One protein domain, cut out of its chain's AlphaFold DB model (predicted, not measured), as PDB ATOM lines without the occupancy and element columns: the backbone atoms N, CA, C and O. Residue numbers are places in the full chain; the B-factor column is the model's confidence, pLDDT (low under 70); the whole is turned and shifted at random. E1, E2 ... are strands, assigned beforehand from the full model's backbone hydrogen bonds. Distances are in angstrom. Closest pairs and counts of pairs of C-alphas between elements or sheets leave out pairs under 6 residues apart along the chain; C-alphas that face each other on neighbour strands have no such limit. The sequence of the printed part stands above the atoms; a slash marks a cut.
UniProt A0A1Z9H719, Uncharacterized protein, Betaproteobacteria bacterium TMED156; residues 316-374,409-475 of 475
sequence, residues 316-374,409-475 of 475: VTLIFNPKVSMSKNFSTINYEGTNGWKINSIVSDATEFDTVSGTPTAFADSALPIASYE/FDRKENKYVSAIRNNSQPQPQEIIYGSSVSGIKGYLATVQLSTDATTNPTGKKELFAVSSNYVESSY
ATOM      1  N   VAL A 316     225.117 307.088 238.553       95.06
ATOM      2  CA  VAL A 316     226.090 306.261 237.833       95.06
ATOM      3  C   VAL A 316     227.168 305.841 238.819       95.06
ATOM      4  O   VAL A 316     227.746 306.681 239.506       95.06
ATOM      5  N   THR A 317     227.455 304.542 238.870       95.44
ATOM      6  CA  THR A 317     228.560 303.991 239.660       95.44
ATOM      7  C   THR A 317     229.657 303.521 238.717       95.44
ATOM      8  O   THR A 317     229.398 302.761 237.786       95.44
ATOM      9  N   LEU A 318     230.883 303.976 238.958       94.44
ATOM     10  CA  LEU A 318     232.071 303.654 238.174       94.44
ATOM     11  C   LEU A 318     233.111 302.994 239.075       94.44
ATOM     12  O   LEU A 318     233.254 303.368 240.238       94.44
ATOM     13  N   ILE A 319     233.864 302.043 238.525       94.62
ATOM     14  CA  ILE A 319     234.980 301.393 239.217       94.62
ATOM     15  C   ILE A 319     236.267 301.761 238.482       94.62
ATOM     16  O   ILE A 319     236.500 301.327 237.353       94.62
ATOM     17  N   PHE A 320     237.116 302.562 239.123       93.38
ATOM     18  CA  PHE A 320     238.456 302.867 238.635       93.38
ATOM     19  C   PHE A 320     239.416 301.769 239.082       93.38
ATOM     20  O   PHE A 320     239.731 301.673 240.263       93.38
ATOM     21  N   ASN A 321     239.923 300.970 238.143       92.88
ATOM     22  CA  ASN A 321     240.921 299.933 238.427       92.88
ATOM     23  C   ASN A 321     242.114 299.972 237.441       92.88
ATOM     24  O   ASN A 321     242.306 299.043 236.656       92.88
ATOM     25  N   PRO A 322     242.911 301.060 237.406       88.69
ATOM     26  CA  PRO A 322     243.774 301.321 236.257       88.69
ATOM     27  C   PRO A 322     245.147 300.639 236.206       88.69
ATOM     28  O   PRO A 322     245.881 300.949 235.309       88.69
ATOM     29  N   LYS A 323     245.583 299.740 237.072       88.00
ATOM     30  CA  LYS A 323     246.840 298.959 236.924       88.00
ATOM     31  C   LYS A 323     246.667 297.861 237.951       88.00
ATOM     32  O   LYS A 323     246.946 298.087 239.125       88.00
ATOM     33  N   VAL A 324     245.999 296.781 237.556       87.88
ATOM     34  CA  VAL A 324     245.234 295.925 238.484       87.88
ATOM     35  C   VAL A 324     246.068 295.318 239.615       87.88
ATOM     36  O   VAL A 324     245.550 295.105 240.700       87.88
ATOM     37  N   SER A 325     247.364 295.109 239.387       87.69
ATOM     38  CA  SER A 325     248.285 294.496 240.350       87.69
ATOM     39  C   SER A 325     249.017 295.494 241.252       87.69
ATOM     40  O   SER A 325     249.952 295.095 241.932       87.69
ATOM     41  N   MET A 326     248.656 296.784 241.241       87.69
ATOM     42  CA  MET A 326     249.367 297.809 242.016       87.69
ATOM     43  C   MET A 326     248.417 298.684 242.828       87.69
ATOM     44  O   MET A 326     247.369 299.111 242.326       87.69
ATOM     45  N   SER A 327     248.840 299.001 244.051       89.50
ATOM     46  CA  SER A 327     248.164 299.961 244.921       89.50
ATOM     47  C   SER A 327     248.421 301.395 244.456       89.50
ATOM     48  O   SER A 327     249.519 301.753 244.010       89.50
ATOM     49  N   LYS A 328     247.382 302.223 244.528       90.69
ATOM     50  CA  LYS A 328     247.342 303.574 243.970       90.69
ATOM     51  C   LYS A 328     246.794 304.535 245.009       90.69
ATOM     52  O   LYS A 328     245.905 304.178 245.771       90.69
ATOM     53  N   ASN A 329     247.272 305.770 244.986       92.19
ATOM     54  CA  ASN A 329     246.643 306.885 245.674       92.19
ATOM     55  C   ASN A 329     245.888 307.745 244.651       92.19
ATOM     56  O   ASN A 329     246.515 308.409 243.827       92.19
ATOM     57  N   PHE A 330     244.558 307.730 244.689       93.88
ATOM     58  CA  PHE A 330     243.695 308.536 243.829       93.88
ATOM     59  C   PHE A 330     243.562 309.951 244.402       93.88
ATOM     60  O   PHE A 330     242.887 310.156 245.409       93.88
ATOM     61  N   SER A 331     244.188 310.938 243.756       93.50
ATOM     62  CA  SER A 331     244.327 312.297 244.307       93.50
ATOM     63  C   SER A 331     243.289 313.289 243.783       93.50
ATOM     64  O   SER A 331     242.849 314.178 244.511       93.50
ATOM     65  N   THR A 332     242.893 313.174 242.514       94.38
ATOM     66  CA  THR A 332     241.933 314.098 241.887       94.38
ATOM     67  C   THR A 332     240.987 313.348 240.979       94.38
ATOM     68  O   THR A 332     241.421 312.449 240.265       94.38
ATOM     69  N   ILE A 333     239.746 313.806 240.907       95.44
ATOM     70  CA  ILE A 333     238.736 313.300 239.984       95.44
ATOM     71  C   ILE A 333     238.254 314.419 239.073       95.44
ATOM     72  O   ILE A 333     238.189 315.586 239.464       95.44
ATOM     73  N   ASN A 334     237.939 314.068 237.837       95.88
ATOM     74  CA  ASN A 334     237.376 314.986 236.872       95.88
ATOM     75  C   ASN A 334     236.313 314.321 236.005       95.88
ATOM     76  O   ASN A 334     236.312 313.099 235.848       95.88
ATOM     77  N   TYR A 335     235.423 315.133 235.443       96.25
ATOM     78  CA  TYR A 335     234.481 314.688 234.430       96.25
ATOM     79  C   TYR A 335     234.331 315.690 233.285       96.25
ATOM     80  O   TYR A 335     234.506 316.904 233.439       96.25
ATOM     81  N   GLU A 336     233.971 315.146 232.129       95.38
ATOM     82  CA  GLU A 336     233.592 315.870 230.920       95.38
ATOM     83  C   GLU A 336     232.099 315.649 230.679       95.38
ATOM     84  O   GLU A 336     231.622 314.513 230.694       95.38
ATOM     85  N   GLY A 337     231.340 316.727 230.494       93.75
ATOM     86  CA  GLY A 337     229.886 316.653 230.401       93.75
ATOM     87  C   GLY A 337     229.211 317.991 230.669       93.75
ATOM     88  O   GLY A 337     229.843 319.048 230.667       93.75
ATOM     89  N   THR A 338     227.909 317.943 230.918       93.12
ATOM     90  CA  THR A 338     227.135 319.111 231.347       93.12
ATOM     91  C   THR A 338     227.329 319.383 232.832       93.12
ATOM     92  O   THR A 338     227.503 318.454 233.615       93.12
ATOM     93  N   ASN A 339     227.158 320.637 233.242       91.81
ATOM     94  CA  ASN A 339     227.055 321.006 234.651       91.81
ATOM     95  C   ASN A 339     225.918 320.254 235.372       91.81
ATOM     96  O   ASN A 339     224.874 319.985 234.772       91.81
ATOM     97  N   GLY A 340     226.069 320.015 236.672       92.81
ATOM     98  CA  GLY A 340     225.046 319.439 237.544       92.81
ATOM     99  C   GLY A 340     225.325 318.007 237.982       92.81
ATOM    100  O   GLY A 340     224.431 317.371 238.521       92.81
ATOM    101  N   TRP A 341     226.536 317.485 237.759       95.75
ATOM    102  CA  TRP A 341     226.976 316.226 238.365       95.75
ATOM    103  C   TRP A 341     227.723 316.485 239.668       95.75
ATOM    104  O   TRP A 341     228.595 317.357 239.731       95.75
ATOM    105  N   LYS A 342     227.401 315.686 240.681       95.50
ATOM    106  CA  LYS A 342     228.082 315.615 241.972       95.50
ATOM    107  C   LYS A 342     228.529 314.187 242.261       95.50
ATOM    108  O   LYS A 342     228.019 313.242 241.661       95.50
ATOM    109  N   ILE A 343     229.472 314.029 243.181       96.56
ATOM    110  CA  ILE A 343     229.898 312.724 243.687       96.56
ATOM    111  C   ILE A 343     229.301 312.520 245.072       96.56
ATOM    112  O   ILE A 343     229.559 313.304 245.986       96.56
ATOM    113  N   ASN A 344     228.541 311.439 245.221       96.19
ATOM    114  CA  ASN A 344     227.932 311.041 246.486       96.19
ATOM    115  C   ASN A 344     228.917 310.268 247.360       96.19
ATOM    116  O   ASN A 344     228.937 310.458 248.572       96.19
ATOM    117  N   SER A 345     229.737 309.408 246.753       95.94
ATOM    118  CA  SER A 345     230.726 308.611 247.473       95.94
ATOM    119  C   SER A 345     231.919 308.239 246.597       95.94
ATOM    120  O   SER A 345     231.798 308.055 245.383       95.94
ATOM    121  N   ILE A 346     233.077 308.127 247.246       95.81
ATOM    122  CA  ILE A 346     234.307 307.543 246.708       95.81
ATOM    123  C   ILE A 346     234.834 306.620 247.801       95.81
ATOM    124  O   ILE A 346     235.102 307.091 248.908       95.81
ATOM    125  N   VAL A 347     234.943 305.329 247.505       94.94
ATOM    126  CA  VAL A 347     235.395 304.305 248.458       94.94
ATOM    127  C   VAL A 347     236.401 303.389 247.768       94.94
ATOM    128  O   VAL A 347     236.181 303.000 246.619       94.94
ATOM    129  N   SER A 348     237.512 303.069 248.430       93.38
ATOM    130  CA  SER A 348     238.488 302.094 247.934       93.38
ATOM    131  C   SER A 348     237.988 300.654 248.088       93.38
ATOM    132  O   SER A 348     236.936 300.395 248.672       93.38
ATOM    133  N   ASP A 349     238.756 299.689 247.589       90.56
ATOM    134  CA  ASP A 349     238.646 298.313 248.067       90.56
ATOM    135  C   ASP A 349     238.909 298.210 249.572       90.56
ATOM    136  O   ASP A 349     239.638 299.017 250.157       90.56
ATOM    137  N   ALA A 350     238.280 297.208 250.184       86.75
ATOM    138  CA  ALA A 350     238.506 296.876 251.577       86.75
ATOM    139  C   ALA A 350     239.845 296.142 251.738       86.75
ATOM    140  O   ALA A 350     240.165 295.237 250.966       86.75
ATOM    141  N   THR A 351     240.599 296.513 252.766       79.94
ATOM    142  CA  THR A 351     241.735 295.748 253.265       79.94
ATOM    143  C   THR A 351     241.250 294.469 253.950       79.94
ATOM    144  O   THR A 351     240.073 294.324 254.298       79.94
ATOM    145  N   GLU A 352     242.155 293.506 254.110       74.00
ATOM    146  CA  GLU A 352     241.857 292.263 254.821       74.00
ATOM    147  C   GLU A 352     241.490 292.533 256.293       74.00
ATOM    148  O   GLU A 352     241.788 293.594 256.843       74.00
ATOM    149  N   PHE A 353     240.794 291.584 256.927       76.31
ATOM    150  CA  PHE A 353     240.307 291.748 258.295       76.31
ATOM    151  C   PHE A 353     241.457 291.938 259.286       76.31
ATOM    152  O   PHE A 353     242.327 291.075 259.402       76.31
ATOM    153  N   ASP A 354     241.391 293.006 260.077       73.19
ATOM    154  CA  ASP A 354     242.203 293.165 261.280       73.19
ATOM    155  C   ASP A 354     241.326 293.000 262.531       73.19
ATOM    156  O   ASP A 354     240.123 293.282 262.533       73.19
ATOM    157  N   THR A 355     241.914 292.501 263.614       76.00
ATOM    158  CA  THR A 355     241.209 292.306 264.881       76.00
ATOM    159  C   THR A 355     241.265 293.590 265.693       76.00
ATOM    160  O   THR A 355     242.218 293.837 266.431       76.00
ATOM    161  N   VAL A 356     240.199 294.384 265.625       71.06
ATOM    162  CA  VAL A 356     240.050 295.581 266.458       71.06
ATOM    163  C   VAL A 356     239.087 295.280 267.595       71.06
ATOM    164  O   VAL A 356     237.928 294.926 267.379       71.06
ATOM    165  N   SER A 357     239.585 295.362 268.831       75.25
ATOM    166  CA  SER A 357     238.806 295.082 270.049       75.25
ATOM    167  C   SER A 357     238.108 293.709 270.045       75.25
ATOM    168  O   SER A 357     237.000 293.565 270.555       75.25
ATOM    169  N   GLY A 358     238.740 292.691 269.448       78.50
ATOM    170  CA  GLY A 358     238.207 291.324 269.365       78.50
ATOM    171  C   GLY A 358     237.189 291.080 268.243       78.50
ATOM    172  O   GLY A 358     236.678 289.968 268.141       78.50
ATOM    173  N   THR A 359     236.904 292.076 267.394       78.69
ATOM    174  CA  THR A 359     236.003 291.938 266.238       78.69
ATOM    175  C   THR A 359     236.793 292.042 264.929       78.69
ATOM    176  O   THR A 359     237.480 293.048 264.727       78.69
ATOM    177  N   PRO A 360     236.698 291.050 264.022       80.31
ATOM    178  CA  PRO A 360     237.260 291.154 262.678       80.31
ATOM    179  C   PRO A 360     236.624 292.331 261.935       80.31
ATOM    180  O   PRO A 360     235.424 292.325 261.656       80.31
ATOM    181  N   THR A 361     237.423 293.350 261.641       80.62
ATOM    182  CA  THR A 361     236.986 294.585 260.984       80.62
ATOM    183  C   THR A 361     237.815 294.781 259.722       80.62
ATOM    184  O   THR A 361     239.039 294.739 259.775       80.62
ATOM    185  N   ALA A 362     237.150 294.968 258.583       83.44
ATOM    186  CA  ALA A 362     237.800 295.357 257.335       83.44
ATOM    187  C   ALA A 362     237.777 296.885 257.212       83.44
ATOM    188  O   ALA A 362     236.762 297.514 257.531       83.44
ATOM    189  N   PHE A 363     238.872 297.479 256.747       84.94
ATOM    190  CA  PHE A 363     238.976 298.924 256.562       84.94
ATOM    191  C   PHE A 363     238.945 299.276 255.081       84.94
ATOM    192  O   PHE A 363     239.428 298.527 254.246       84.94
ATOM    193  N   ALA A 364     238.373 300.421 254.741       89.50
ATOM    194  CA  ALA A 364     238.435 300.962 253.392       89.50
ATOM    195  C   ALA A 364     238.655 302.464 253.486       89.50
ATOM    196  O   ALA A 364     238.131 303.125 254.393       89.50
ATOM    197  N   ASP A 365     239.406 303.005 252.535       91.19
ATOM    198  CA  ASP A 365     239.544 304.436 252.415       91.19
ATOM    199  C   ASP A 365     238.287 305.046 251.810       91.19
ATOM    200  O   ASP A 365     237.672 304.504 250.890       91.19
ATOM    201  N   SER A 366     237.908 306.214 252.317       93.06
ATOM    202  CA  SER A 366     236.761 306.952 251.800       93.06
ATOM    203  C   SER A 366     237.081 308.426 251.658       93.06
ATOM    204  O   SER A 366     237.934 308.966 252.363       93.06
ATOM    205  N   ALA A 367     236.406 309.089 250.725       93.88
ATOM    206  CA  ALA A 367     236.522 310.528 250.539       93.88
ATOM    207  C   ALA A 367     235.235 311.252 250.938       93.88
ATOM    208  O   ALA A 367     234.144 310.679 250.914       93.88
ATOM    209  N   LEU A 368     235.360 312.546 251.240       94.06
ATOM    210  CA  LEU A 368     234.202 313.426 251.362       94.06
ATOM    211  C   LEU A 368     233.434 313.502 250.024       94.06
ATOM    212  O   LEU A 368     234.067 313.521 248.963       94.06
ATOM    213  N   PRO A 369     232.092 313.613 250.057       95.19
ATOM    214  CA  PRO A 369     231.297 313.916 248.871       95.19
ATOM    215  C   PRO A 369     231.761 315.212 248.193       95.19
ATOM    216  O   PRO A 369     232.191 316.158 248.857       95.19
ATOM    217  N   ILE A 370     231.641 315.275 246.868       95.62
ATOM    218  CA  ILE A 370     232.060 316.433 246.066       95.62
ATOM    219  C   ILE A 370     230.813 317.037 245.425       95.62
ATOM    220  O   ILE A 370     230.193 316.409 244.567       95.62
ATOM    221  N   ALA A 371     230.453 318.253 245.838       95.25
ATOM    222  CA  ALA A 371     229.309 318.984 245.295       95.25
ATOM    223  C   ALA A 371     229.502 319.348 243.813       95.25
ATOM    224  O   ALA A 371     230.634 319.439 243.322       95.25
ATOM    225  N   SER A 372     228.394 319.577 243.104       94.75
ATOM    226  CA  SER A 372     228.438 320.047 241.715       94.75
ATOM    227  C   SER A 372     229.044 321.454 241.601       94.75
ATOM    228  O   SER A 372     229.307 322.126 242.599       94.75
ATOM    229  N   TYR A 373     229.263 321.930 240.374       93.00
ATOM    230  CA  TYR A 373     229.869 323.244 240.144       93.00
ATOM    231  C   TYR A 373     229.009 324.425 240.627       93.00
ATOM    232  O   TYR A 373     229.573 325.427 241.070       93.00
ATOM    233  N   GLU A 374     227.672 324.329 240.564       90.31
ATOM    234  CA  GLU A 374     226.777 325.361 241.125       90.31
ATOM    235  C   GLU A 374     226.422 325.090 242.588       90.31
ATOM    236  O   GLU A 374     226.422 326.013 243.397       90.31
ATOM    237  N   PHE A 409     233.300 320.562 242.709       95.56
ATOM    238  CA  PHE A 409     233.884 320.684 241.375       95.56
ATOM    239  C   PHE A 409     234.129 322.141 240.981       95.56
ATOM    240  O   PHE A 409     233.235 322.982 241.064       95.56
ATOM    241  N   ASP A 410     235.318 322.411 240.454       94.00
ATOM    242  CA  ASP A 410     235.640 323.653 239.761       94.00
ATOM    243  C   ASP A 410     235.832 323.395 238.262       94.00
ATOM    244  O   ASP A 410     236.044 322.259 237.834       94.00
ATOM    245  N   ARG A 411     235.726 324.433 237.433       92.00
ATOM    246  CA  ARG A 411     235.812 324.303 235.975       92.00
ATOM    247  C   ARG A 411     237.177 324.765 235.485       92.00
ATOM    248  O   ARG A 411     237.489 325.950 235.531       92.00
ATOM    249  N   LYS A 412     237.953 323.840 234.919       90.38
ATOM    250  CA  LYS A 412     239.248 324.112 234.285       90.38
ATOM    251  C   LYS A 412     239.229 323.602 232.849       90.38
ATOM    252  O   LYS A 412     239.016 322.418 232.628       90.38
ATOM    253  N   GLU A 413     239.421 324.497 231.876       87.62
ATOM    254  CA  GLU A 413     239.502 324.143 230.442       87.62
ATOM    255  C   GLU A 413     238.311 323.290 229.954       87.62
ATOM    256  O   GLU A 413     238.470 322.307 229.240       87.62
ATOM    257  N   ASN A 414     237.092 323.658 230.367       85.75
ATOM    258  CA  ASN A 414     235.848 322.917 230.094       85.75
ATOM    259  C   ASN A 414     235.729 321.522 230.727       85.75
ATOM    260  O   ASN A 414     234.748 320.833 230.458       85.75
ATOM    261  N   LYS A 415     236.639 321.143 231.627       91.81
ATOM    262  CA  LYS A 415     236.495 319.965 232.488       91.81
ATOM    263  C   LYS A 415     236.101 320.380 233.894       91.81
ATOM    264  O   LYS A 415     236.550 321.413 234.393       91.81
ATOM    265  N   TYR A 416     235.283 319.564 234.540       95.50
ATOM    266  CA  TYR A 416     234.968 319.722 235.952       95.50
ATOM    267  C   TYR A 416     235.974 318.912 236.752       95.50
ATOM    268  O   TYR A 416     236.060 317.702 236.574       95.50
ATOM    269  N   VAL A 417     236.761 319.570 237.595       95.62
ATOM    270  CA  VAL A 417     237.878 318.982 238.339       95.62
ATOM    271  C   VAL A 417     237.682 319.190 239.837       95.62
ATOM    272  O   VAL A 417     237.211 320.239 240.267       95.62
ATOM    273  N   SER A 418     238.043 318.199 240.644       95.50
ATOM    274  CA  SER A 418     238.067 318.320 242.100       95.50
ATOM    275  C   SER A 418     239.193 317.487 242.698       95.50
ATOM    276  O   SER A 418     239.518 316.398 242.216       95.50
ATOM    277  N   ALA A 419     239.767 317.986 243.790       94.00
ATOM    278  CA  ALA A 419     240.617 317.178 244.651       94.00
ATOM    279  C   ALA A 419     239.764 316.163 245.426       94.00
ATOM    280  O   ALA A 419     238.636 316.460 245.827       94.00
ATOM    281  N   ILE A 420     240.318 314.974 245.647       94.38
ATOM    282  CA  ILE A 420     239.728 313.948 246.503       94.38
ATOM    283  C   ILE A 420     240.218 314.216 247.927       94.38
ATOM    284  O   ILE A 420     241.413 314.128 248.218       94.38
ATOM    285  N   ARG A 421     239.292 314.593 248.812       93.06
ATOM    286  CA  ARG A 421     239.590 314.886 250.219       93.06
ATOM    287  C   ARG A 421     239.333 313.641 251.053       93.06
ATOM    288  O   ARG A 421     238.195 313.184 251.105       93.06
ATOM    289  N   ASN A 422     240.381 313.115 251.677       91.88
ATOM    290  CA  ASN A 422     240.302 311.916 252.500       91.88
ATOM    291  C   ASN A 422     239.367 312.135 253.706       91.88
ATOM    292  O   ASN A 422     239.397 313.188 254.345       91.88
ATOM    293  N   ASN A 423     238.531 311.139 253.984       91.31
ATOM    294  CA  ASN A 423     237.641 311.052 255.139       91.31
ATOM    295  C   ASN A 423     237.673 309.648 255.775       91.31
ATOM    296  O   ASN A 423     236.726 309.241 256.454       91.31
ATOM    297  N   SER A 424     238.737 308.887 255.518       88.50
ATOM    298  CA  SER A 424     238.975 307.579 256.112       88.50
ATOM    299  C   SER A 424     239.011 307.683 257.632       88.50
ATOM    300  O   SER A 424     239.552 308.636 258.200       88.50
ATOM    301  N   GLN A 425     238.438 306.681 258.294       85.06
ATOM    302  CA  GLN A 425     238.628 306.519 259.731       85.06
ATOM    303  C   GLN A 425     240.075 306.086 260.004       85.06
ATOM    304  O   GLN A 425     240.628 305.356 259.180       85.06
ATOM    305  N   PRO A 426     240.681 306.500 261.132       82.88
ATOM    306  CA  PRO A 426     242.030 306.072 261.487       82.88
ATOM    307  C   PRO A 426     242.109 304.545 261.560       82.88
ATOM    308  O   PRO A 426     241.314 303.920 262.268       82.88
ATOM    309  N   GLN A 427     243.058 303.954 260.841       81.19
ATOM    310  CA  GLN A 427     243.277 302.509 260.845       81.19
ATOM    311  C   GLN A 427     244.415 302.133 261.811       81.19
ATOM    312  O   GLN A 427     245.296 302.957 262.096       81.19
ATOM    313  N   PRO A 428     244.433 300.894 262.340       77.25
ATOM    314  CA  PRO A 428     245.577 300.396 263.091       77.25
ATOM    315  C   PRO A 428     246.875 300.563 262.294       77.25
ATOM    316  O   PRO A 428     246.904 300.352 261.086       77.25
ATOM    317  N   GLN A 429     247.962 300.921 262.981       77.88
ATOM    318  CA  GLN A 429     249.301 301.089 262.393       77.88
ATOM    319  C   GLN A 429     249.465 302.300 261.447       77.88
ATOM    320  O   GLN A 429     250.559 302.514 260.921       77.88
ATOM    321  N   GLU A 430     248.448 303.153 261.286       80.69
ATOM    322  CA  GLU A 430     248.605 304.436 260.594       80.69
ATOM    323  C   GLU A 430     249.262 305.497 261.486       80.69
ATOM    324  O   GLU A 430     248.838 305.758 262.611       80.69
ATOM    325  N   ILE A 431     250.291 306.160 260.950       80.69
ATOM    326  CA  ILE A 431     250.961 307.290 261.614       80.69
ATOM    327  C   ILE A 431     250.325 308.627 261.197       80.69
ATOM    328  O   ILE A 431     250.207 309.542 262.008       80.69
ATOM    329  N   ILE A 432     249.906 308.739 259.933       81.56
ATOM    330  CA  ILE A 432     249.233 309.914 259.362       81.56
ATOM    331  C   ILE A 432     247.920 309.432 258.754       81.56
ATOM    332  O   ILE A 432     247.939 308.554 257.894       81.56
ATOM    333  N   TYR A 433     246.805 310.019 259.186       82.38
ATOM    334  CA  TYR A 433     245.457 309.563 258.849       82.38
ATOM    335  C   TYR A 433     244.490 310.730 258.603       82.38
ATOM    336  O   TYR A 433     244.782 311.897 258.901       82.38
ATOM    337  N   GLY A 434     243.319 310.404 258.050       78.62
ATOM    338  CA  GLY A 434     242.209 311.330 257.832       78.62
ATOM    339  C   GLY A 434     242.585 312.540 256.976       78.62
ATOM    340  O   GLY A 434     243.241 312.416 255.943       78.62
ATOM    341  N   SER A 435     242.209 313.741 257.429       80.25
ATOM    342  CA  SER A 435     242.405 315.002 256.693       80.25
ATOM    343  C   SER A 435     243.869 315.395 256.457       80.25
ATOM    344  O   SER A 435     244.134 316.303 255.670       80.25
ATOM    345  N   SER A 436     244.817 314.715 257.112       83.25
ATOM    346  CA  SER A 436     246.254 314.905 256.882       83.25
ATOM    347  C   SER A 436     246.773 314.129 255.663       83.25
ATOM    348  O   SER A 436     247.919 314.320 255.258       83.25
ATOM    349  N   VAL A 437     245.948 313.264 255.060       84.75
ATOM    350  CA  VAL A 437     246.262 312.489 253.852       84.75
ATOM    351  C   VAL A 437     245.500 313.069 252.658       84.75
ATOM    352  O   VAL A 437     244.309 313.365 252.734       84.75
ATOM    353  N   SER A 438     246.187 313.238 251.525       86.75
ATOM    354  CA  SER A 438     245.549 313.634 250.265       86.75
ATOM    355  C   SER A 438     245.160 312.403 249.451       86.75
ATOM    356  O   SER A 438     245.985 311.502 249.278       86.75
ATOM    357  N   GLY A 439     243.937 312.401 248.918       90.31
ATOM    358  CA  GLY A 439     243.401 311.291 248.138       90.31
ATOM    359  C   GLY A 439     242.972 310.088 248.973       90.31
ATOM    360  O   GLY A 439     242.966 310.128 250.204       90.31
ATOM    361  N   ILE A 440     242.592 309.019 248.283       92.00
ATOM    362  CA  ILE A 440     242.299 307.711 248.884       92.00
ATOM    363  C   ILE A 440     243.233 306.654 248.305       92.00
ATOM    364  O   ILE A 440     243.550 306.693 247.112       92.00
ATOM    365  N   LYS A 441     243.671 305.706 249.129       90.06
ATOM    366  CA  LYS A 441     244.564 304.624 248.714       90.06
ATOM    367  C   LYS A 441     243.765 303.349 248.451       90.06
ATOM    368  O   LYS A 441     242.812 303.055 249.157       90.06
ATOM    369  N   GLY A 442     244.157 302.592 247.433       89.94
ATOM    370  CA  GLY A 442     243.539 301.309 247.100       89.94
ATOM    371  C   GLY A 442     244.014 300.745 245.765       89.94
ATOM    372  O   GLY A 442     244.640 301.439 244.955       89.94
ATOM    373  N   TYR A 443     243.702 299.481 245.504       90.81
ATOM    374  CA  TYR A 443     243.872 298.886 244.177       90.81
ATOM    375  C   TYR A 443     242.805 299.397 243.208       90.81
ATOM    376  O   TYR A 443     243.107 299.665 242.034       90.81
ATOM    377  N   LEU A 444     241.585 299.589 243.713       93.12
ATOM    378  CA  LEU A 444     240.460 300.157 242.984       93.12
ATOM    379  C   LEU A 444     239.773 301.260 243.790       93.12
ATOM    380  O   LEU A 444     239.866 301.315 245.011       93.12
ATOM    381  N   ALA A 445     239.059 302.136 243.090       94.31
ATOM    382  CA  ALA A 445     238.175 303.122 243.696       94.31
ATOM    383  C   ALA A 445     236.791 303.033 243.054       94.31
ATOM    384  O   ALA A 445     236.645 303.185 241.838       94.31
ATOM    385  N   THR A 446     235.772 302.810 243.875       96.31
ATOM    386  CA  THR A 446     234.367 302.844 243.475       96.31
ATOM    387  C   THR A 446     233.827 304.247 243.700       96.31
ATOM    388  O   THR A 446     233.868 304.763 244.817       96.31
ATOM    389  N   VAL A 447     233.324 304.874 242.639       96.50
ATOM    390  CA  VAL A 447     232.805 306.245 242.662       96.50
ATOM    391  C   VAL A 447     231.355 306.250 242.229       96.50
ATOM    392  O   VAL A 447     231.030 305.793 241.133       96.50
ATOM    393  N   GLN A 448     230.492 306.822 243.062       97.25
ATOM    394  CA  GLN A 448     229.092 307.039 242.730       97.25
ATOM    395  C   GLN A 448     228.837 308.518 242.451       97.25
ATOM    396  O   GLN A 448     228.987 309.368 243.331       97.25
ATOM    397  N   LEU A 449     228.402 308.816 241.229       96.88
ATOM    398  CA  LEU A 449     227.957 310.135 240.804       96.88
ATOM    399  C   LEU A 449     226.432 310.201 240.778       96.88
ATOM    400  O   LEU A 449     225.760 309.205 240.501       96.88
ATOM    401  N   SER A 450     225.887 311.395 240.991       96.25
ATOM    402  CA  SER A 450     224.493 311.684 240.675       96.25
ATOM    403  C   SER A 450     224.292 313.090 240.136       96.25
ATOM    404  O   SER A 450     225.139 313.966 240.310       96.25
ATOM    405  N   THR A 451     223.143 313.323 239.513       95.31
ATOM    406  CA  THR A 451     222.699 314.685 239.212       95.31
ATOM    407  C   THR A 451     222.335 315.425 240.502       95.31
ATOM    408  O   THR A 451     221.824 314.822 241.449       95.31
ATOM    409  N   ASP A 452     222.616 316.722 240.555       92.06
ATOM    410  CA  ASP A 452     222.240 317.597 241.662       92.06
ATOM    411  C   ASP A 452     220.758 318.016 241.602       92.06
ATOM    412  O   ASP A 452     220.025 317.694 240.666       92.06
ATOM    413  N   ALA A 453     220.307 318.707 242.651       89.31
ATOM    414  CA  ALA A 453     218.941 319.221 242.760       89.31
ATOM    415  C   ALA A 453     218.833 320.726 242.457       89.31
ATOM    416  O   ALA A 453     217.741 321.286 242.523       89.31
ATOM    417  N   THR A 454     219.948 321.390 242.144       86.62
ATOM    418  CA  THR A 454     220.031 322.851 242.000       86.62
ATOM    419  C   THR A 454     220.261 323.278 240.553       86.62
ATOM    420  O   THR A 454     219.653 324.243 240.089       86.62
ATOM    421  N   THR A 455     221.085 322.553 239.793       86.88
ATOM    422  CA  THR A 455     221.483 322.958 238.444       86.88
ATOM    423  C   THR A 455     220.522 322.381 237.419       86.88
ATOM    424  O   THR A 455     220.703 321.248 236.990       86.88
ATOM    425  N   ASN A 456     219.549 323.158 236.935       86.81
ATOM    426  CA  ASN A 456     218.577 322.724 235.912       86.81
ATOM    427  C   ASN A 456     218.088 321.262 236.127       86.81
ATOM    428  O   ASN A 456     218.418 320.388 235.316       86.81
ATOM    429  N   PRO A 457     217.371 320.977 237.234       85.06
ATOM    430  CA  PRO A 457     217.179 319.610 237.738       85.06
ATOM    431  C   PRO A 457     216.398 318.682 236.802       85.06
ATOM    432  O   PRO A 457     216.577 317.469 236.846       85.06
ATOM    433  N   THR A 458     215.535 319.238 235.946       86.75
ATOM    434  CA  THR A 458     214.765 318.489 234.936       86.75
ATOM    435  C   THR A 458     215.328 318.627 233.522       86.75
ATOM    436  O   THR A 458     214.752 318.119 232.556       86.75
ATOM    437  N   GLY A 459     216.459 319.317 233.377       89.88
ATOM    438  CA  GLY A 459     217.140 319.492 232.108       89.88
ATOM    439  C   GLY A 459     217.951 318.270 231.702       89.88
ATOM    440  O   GLY A 459     218.336 317.437 232.522       89.88
ATOM    441  N   LYS A 460     218.271 318.195 230.408       91.38
ATOM    442  CA  LYS A 460     219.188 317.182 229.882       91.38
ATOM    443  C   LYS A 460     220.554 317.311 230.564       91.38
ATOM    444  O   LYS A 460     221.147 318.392 230.555       91.38
ATOM    445  N   LYS A 461     221.056 316.198 231.101       92.75
ATOM    446  CA  LYS A 461     222.415 316.064 231.634       92.75
ATOM    447  C   LYS A 461     223.184 315.036 230.822       92.75
ATOM    448  O   LYS A 461     222.655 313.975 230.507       92.75
ATOM    449  N   GLU A 462     224.423 315.352 230.486       93.25
ATOM    450  CA  GLU A 462     225.332 314.470 229.760       93.25
ATOM    451  C   GLU A 462     226.603 314.268 230.583       93.25
ATOM    452  O   GLU A 462     227.074 315.187 231.258       93.25
ATOM    453  N   LEU A 463     227.132 313.050 230.540       93.94
ATOM    454  CA  LEU A 463     228.389 312.649 231.158       93.94
ATOM    455  C   LEU A 463     229.147 311.832 230.115       93.94
ATOM    456  O   LEU A 463     228.726 310.732 229.768       93.94
ATOM    457  N   PHE A 464     230.211 312.403 229.562       92.62
ATOM    458  CA  PHE A 464     230.974 311.806 228.468       92.62
ATOM    459  C   PHE A 464     232.130 310.955 228.978       92.62
ATOM    460  O   PHE A 464     232.371 309.864 228.470       92.62
ATOM    461  N   ALA A 465     232.839 311.453 229.989       93.19
ATOM    462  CA  ALA A 465     233.970 310.766 230.586       93.19
ATOM    463  C   ALA A 465     234.112 311.160 232.052       93.19
ATOM    464  O   ALA A 465     233.863 312.307 232.420       93.19
ATOM    465  N   VAL A 466     234.561 310.216 232.875       94.94
ATOM    466  CA  VAL A 466     235.028 310.477 234.238       94.94
ATOM    467  C   VAL A 466     236.418 309.877 234.348       94.94
ATOM    468  O   VAL A 466     236.654 308.755 233.907       94.94
ATOM    469  N   SER A 467     237.360 310.638 234.883       94.06
ATOM    470  CA  SER A 467     238.762 310.250 234.988       94.06
ATOM    471  C   SER A 467     239.302 310.599 236.362       94.06
ATOM    472  O   SER A 467     238.892 311.583 236.974       94.06
ATOM    473  N   SER A 468     240.245 309.799 236.846       93.44
ATOM    474  CA  SER A 468     240.923 310.037 238.115       93.44
ATOM    475  C   SER A 468     242.430 310.015 237.892       93.44
ATOM    476  O   SER A 468     242.937 309.105 237.236       93.44
ATOM    477  N   ASN A 469     243.138 311.017 238.417       93.00
ATOM    478  CA  ASN A 469     244.596 310.964 238.483       93.00
ATOM    479  C   ASN A 469     244.998 310.218 239.743       93.00
ATOM    480  O   ASN A 469     244.457 310.463 240.826       93.00
ATOM    481  N   TYR A 470     245.991 309.354 239.593       91.88
ATOM    482  CA  TYR A 470     246.519 308.561 240.682       91.88
ATOM    483  C   TYR A 470     248.045 308.559 240.674       91.88
ATOM    484  O   TYR A 470     248.678 308.719 239.629       91.88
ATOM    485  N   VAL A 471     248.618 308.357 241.855       91.19
ATOM    486  CA  VAL A 471     250.048 308.120 242.067       91.19
ATOM    487  C   VAL A 471     250.229 306.670 242.495       91.19
ATOM    488  O   VAL A 471     249.429 306.138 243.261       91.19
ATOM    489  N   GLU A 472     251.256 306.009 241.987       88.50
ATOM    490  CA  GLU A 472     251.564 304.624 242.348       88.50
ATOM    491  C   GLU A 472     252.201 304.592 243.735       88.50
ATOM    492  O   GLU A 472     253.148 305.335 243.994       88.50
ATOM    493  N   SER A 473     251.642 303.788 244.644       73.69
ATOM    494  CA  SER A 473     252.027 303.846 246.056       73.69
ATOM    495  C   SER A 473     253.209 302.927 246.387       73.69
ATOM    496  O   SER A 473     254.085 303.349 247.137       73.69
ATOM    497  N   SER A 474     253.253 301.704 245.845       63.88
ATOM    498  CA  SER A 474     254.403 300.783 245.939       63.88
ATOM    499  C   SER A 474     254.212 299.543 245.048       63.88
ATOM    500  O   SER A 474     253.074 299.213 244.699       63.88
ATOM    501  N   TYR A 475     255.322 298.866 244.717       52.00
ATOM    502  CA  TYR A 475     255.371 297.511 244.146       52.00
ATOM    503  C   TYR A 475     255.826 296.516 245.211       52.00
ATOM    504  O   TYR A 475     256.706 296.915 246.012       52.00
TER     505      TYR A 475
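AT A GLANCE: This is residues 316 to 374 and 409 to 475 of the 475 residues of an uncharacterized protein of Betaproteobacteria bacterium TMED156 (UniProt A0A1Z9H719). Two strongly twisted sheets lie face to face as a sandwich: a branched sheet built round the long, bent strand E2, with E7, E8, E9 and E11, and a sheet of E1, E10, E3 and E6. The long axis runs from the small hairpin E4 and E5, beyond one end of the sandwich, to the loop between E10 and E11 at the other end. The printed part has 126 residues with eleven named strands, E1 to E11 in chain order, and no named helix; the class is all strand. The second sheet runs E1, E10, E3, E6, and the neighbour pairs in both sheets are antiparallel. The whole is compact, with a radius of gyration of the C-alphas of 15.8 A, yet elongated, spanning 51 by 29 by 23 A.

IN THESE COORDINATES: In the branched sheet, E2 is residues 327 to 337, 28.7 A long, from C-alpha 327 at (248.164, 299.961, 244.921), and it bends by 64 degrees at residue 331. E11, the longest strand, is residues 463 to 474, 32.2 A, ending at C-alpha 474 at (254.403, 300.783, 245.939). E8 is residues 415 to 419, E7 residues 410 to 412 and E9 residues 440 to 442. In the other sheet, E1 is residues 316 to 320, from C-alpha 316 at (226.090, 306.261, 237.833); E10 is residues 445 to 451, 19.8 A; E3 is residues 341 to 350, 26.1 A; E6 is residues 364 to 367. E4 is residues 354 to 356 and E5 residues 359 to 361.

HOW THE PARTS SIT: E11 lies on one side of E2, with N 334 and O 467 2.8 A apart. On the other side are E8, with N 333 and O 418 at 2.9 A, and E9, with N 330 and O 440 at 2.8 A. E7 forms a hairpin with E8, N 410 and O 417 being 2.9 A apart. In the second sheet, N 318 of E1 and O 447 of E10 are 2.8 A apart, N 344 of E3 and O 448 of E10 2.8 A, and N 348 of E3 and O 365 of E6 2.9 A. The sheets' best planes stand 19 degrees apart. The closest C-alphas of E6 and E9 are those of Asp 365 and Ile 440, 5.5 A apart. In the hairpin E4 and E5, N 354 and O 361 are 2.9 A apart; E5 runs on into E6 at 52 degrees.

THE WHOLE: The C-alphas farthest apart are those of Gly 358 and Gly 459, 51.2 A. Residues 375 to 408 are not printed; C-alphas 374 and 409 are 8.5 A apart across the cut. The links E8 to E9 and E10 to E11 are long. Residues 474 to 475 have pLDDT under 70.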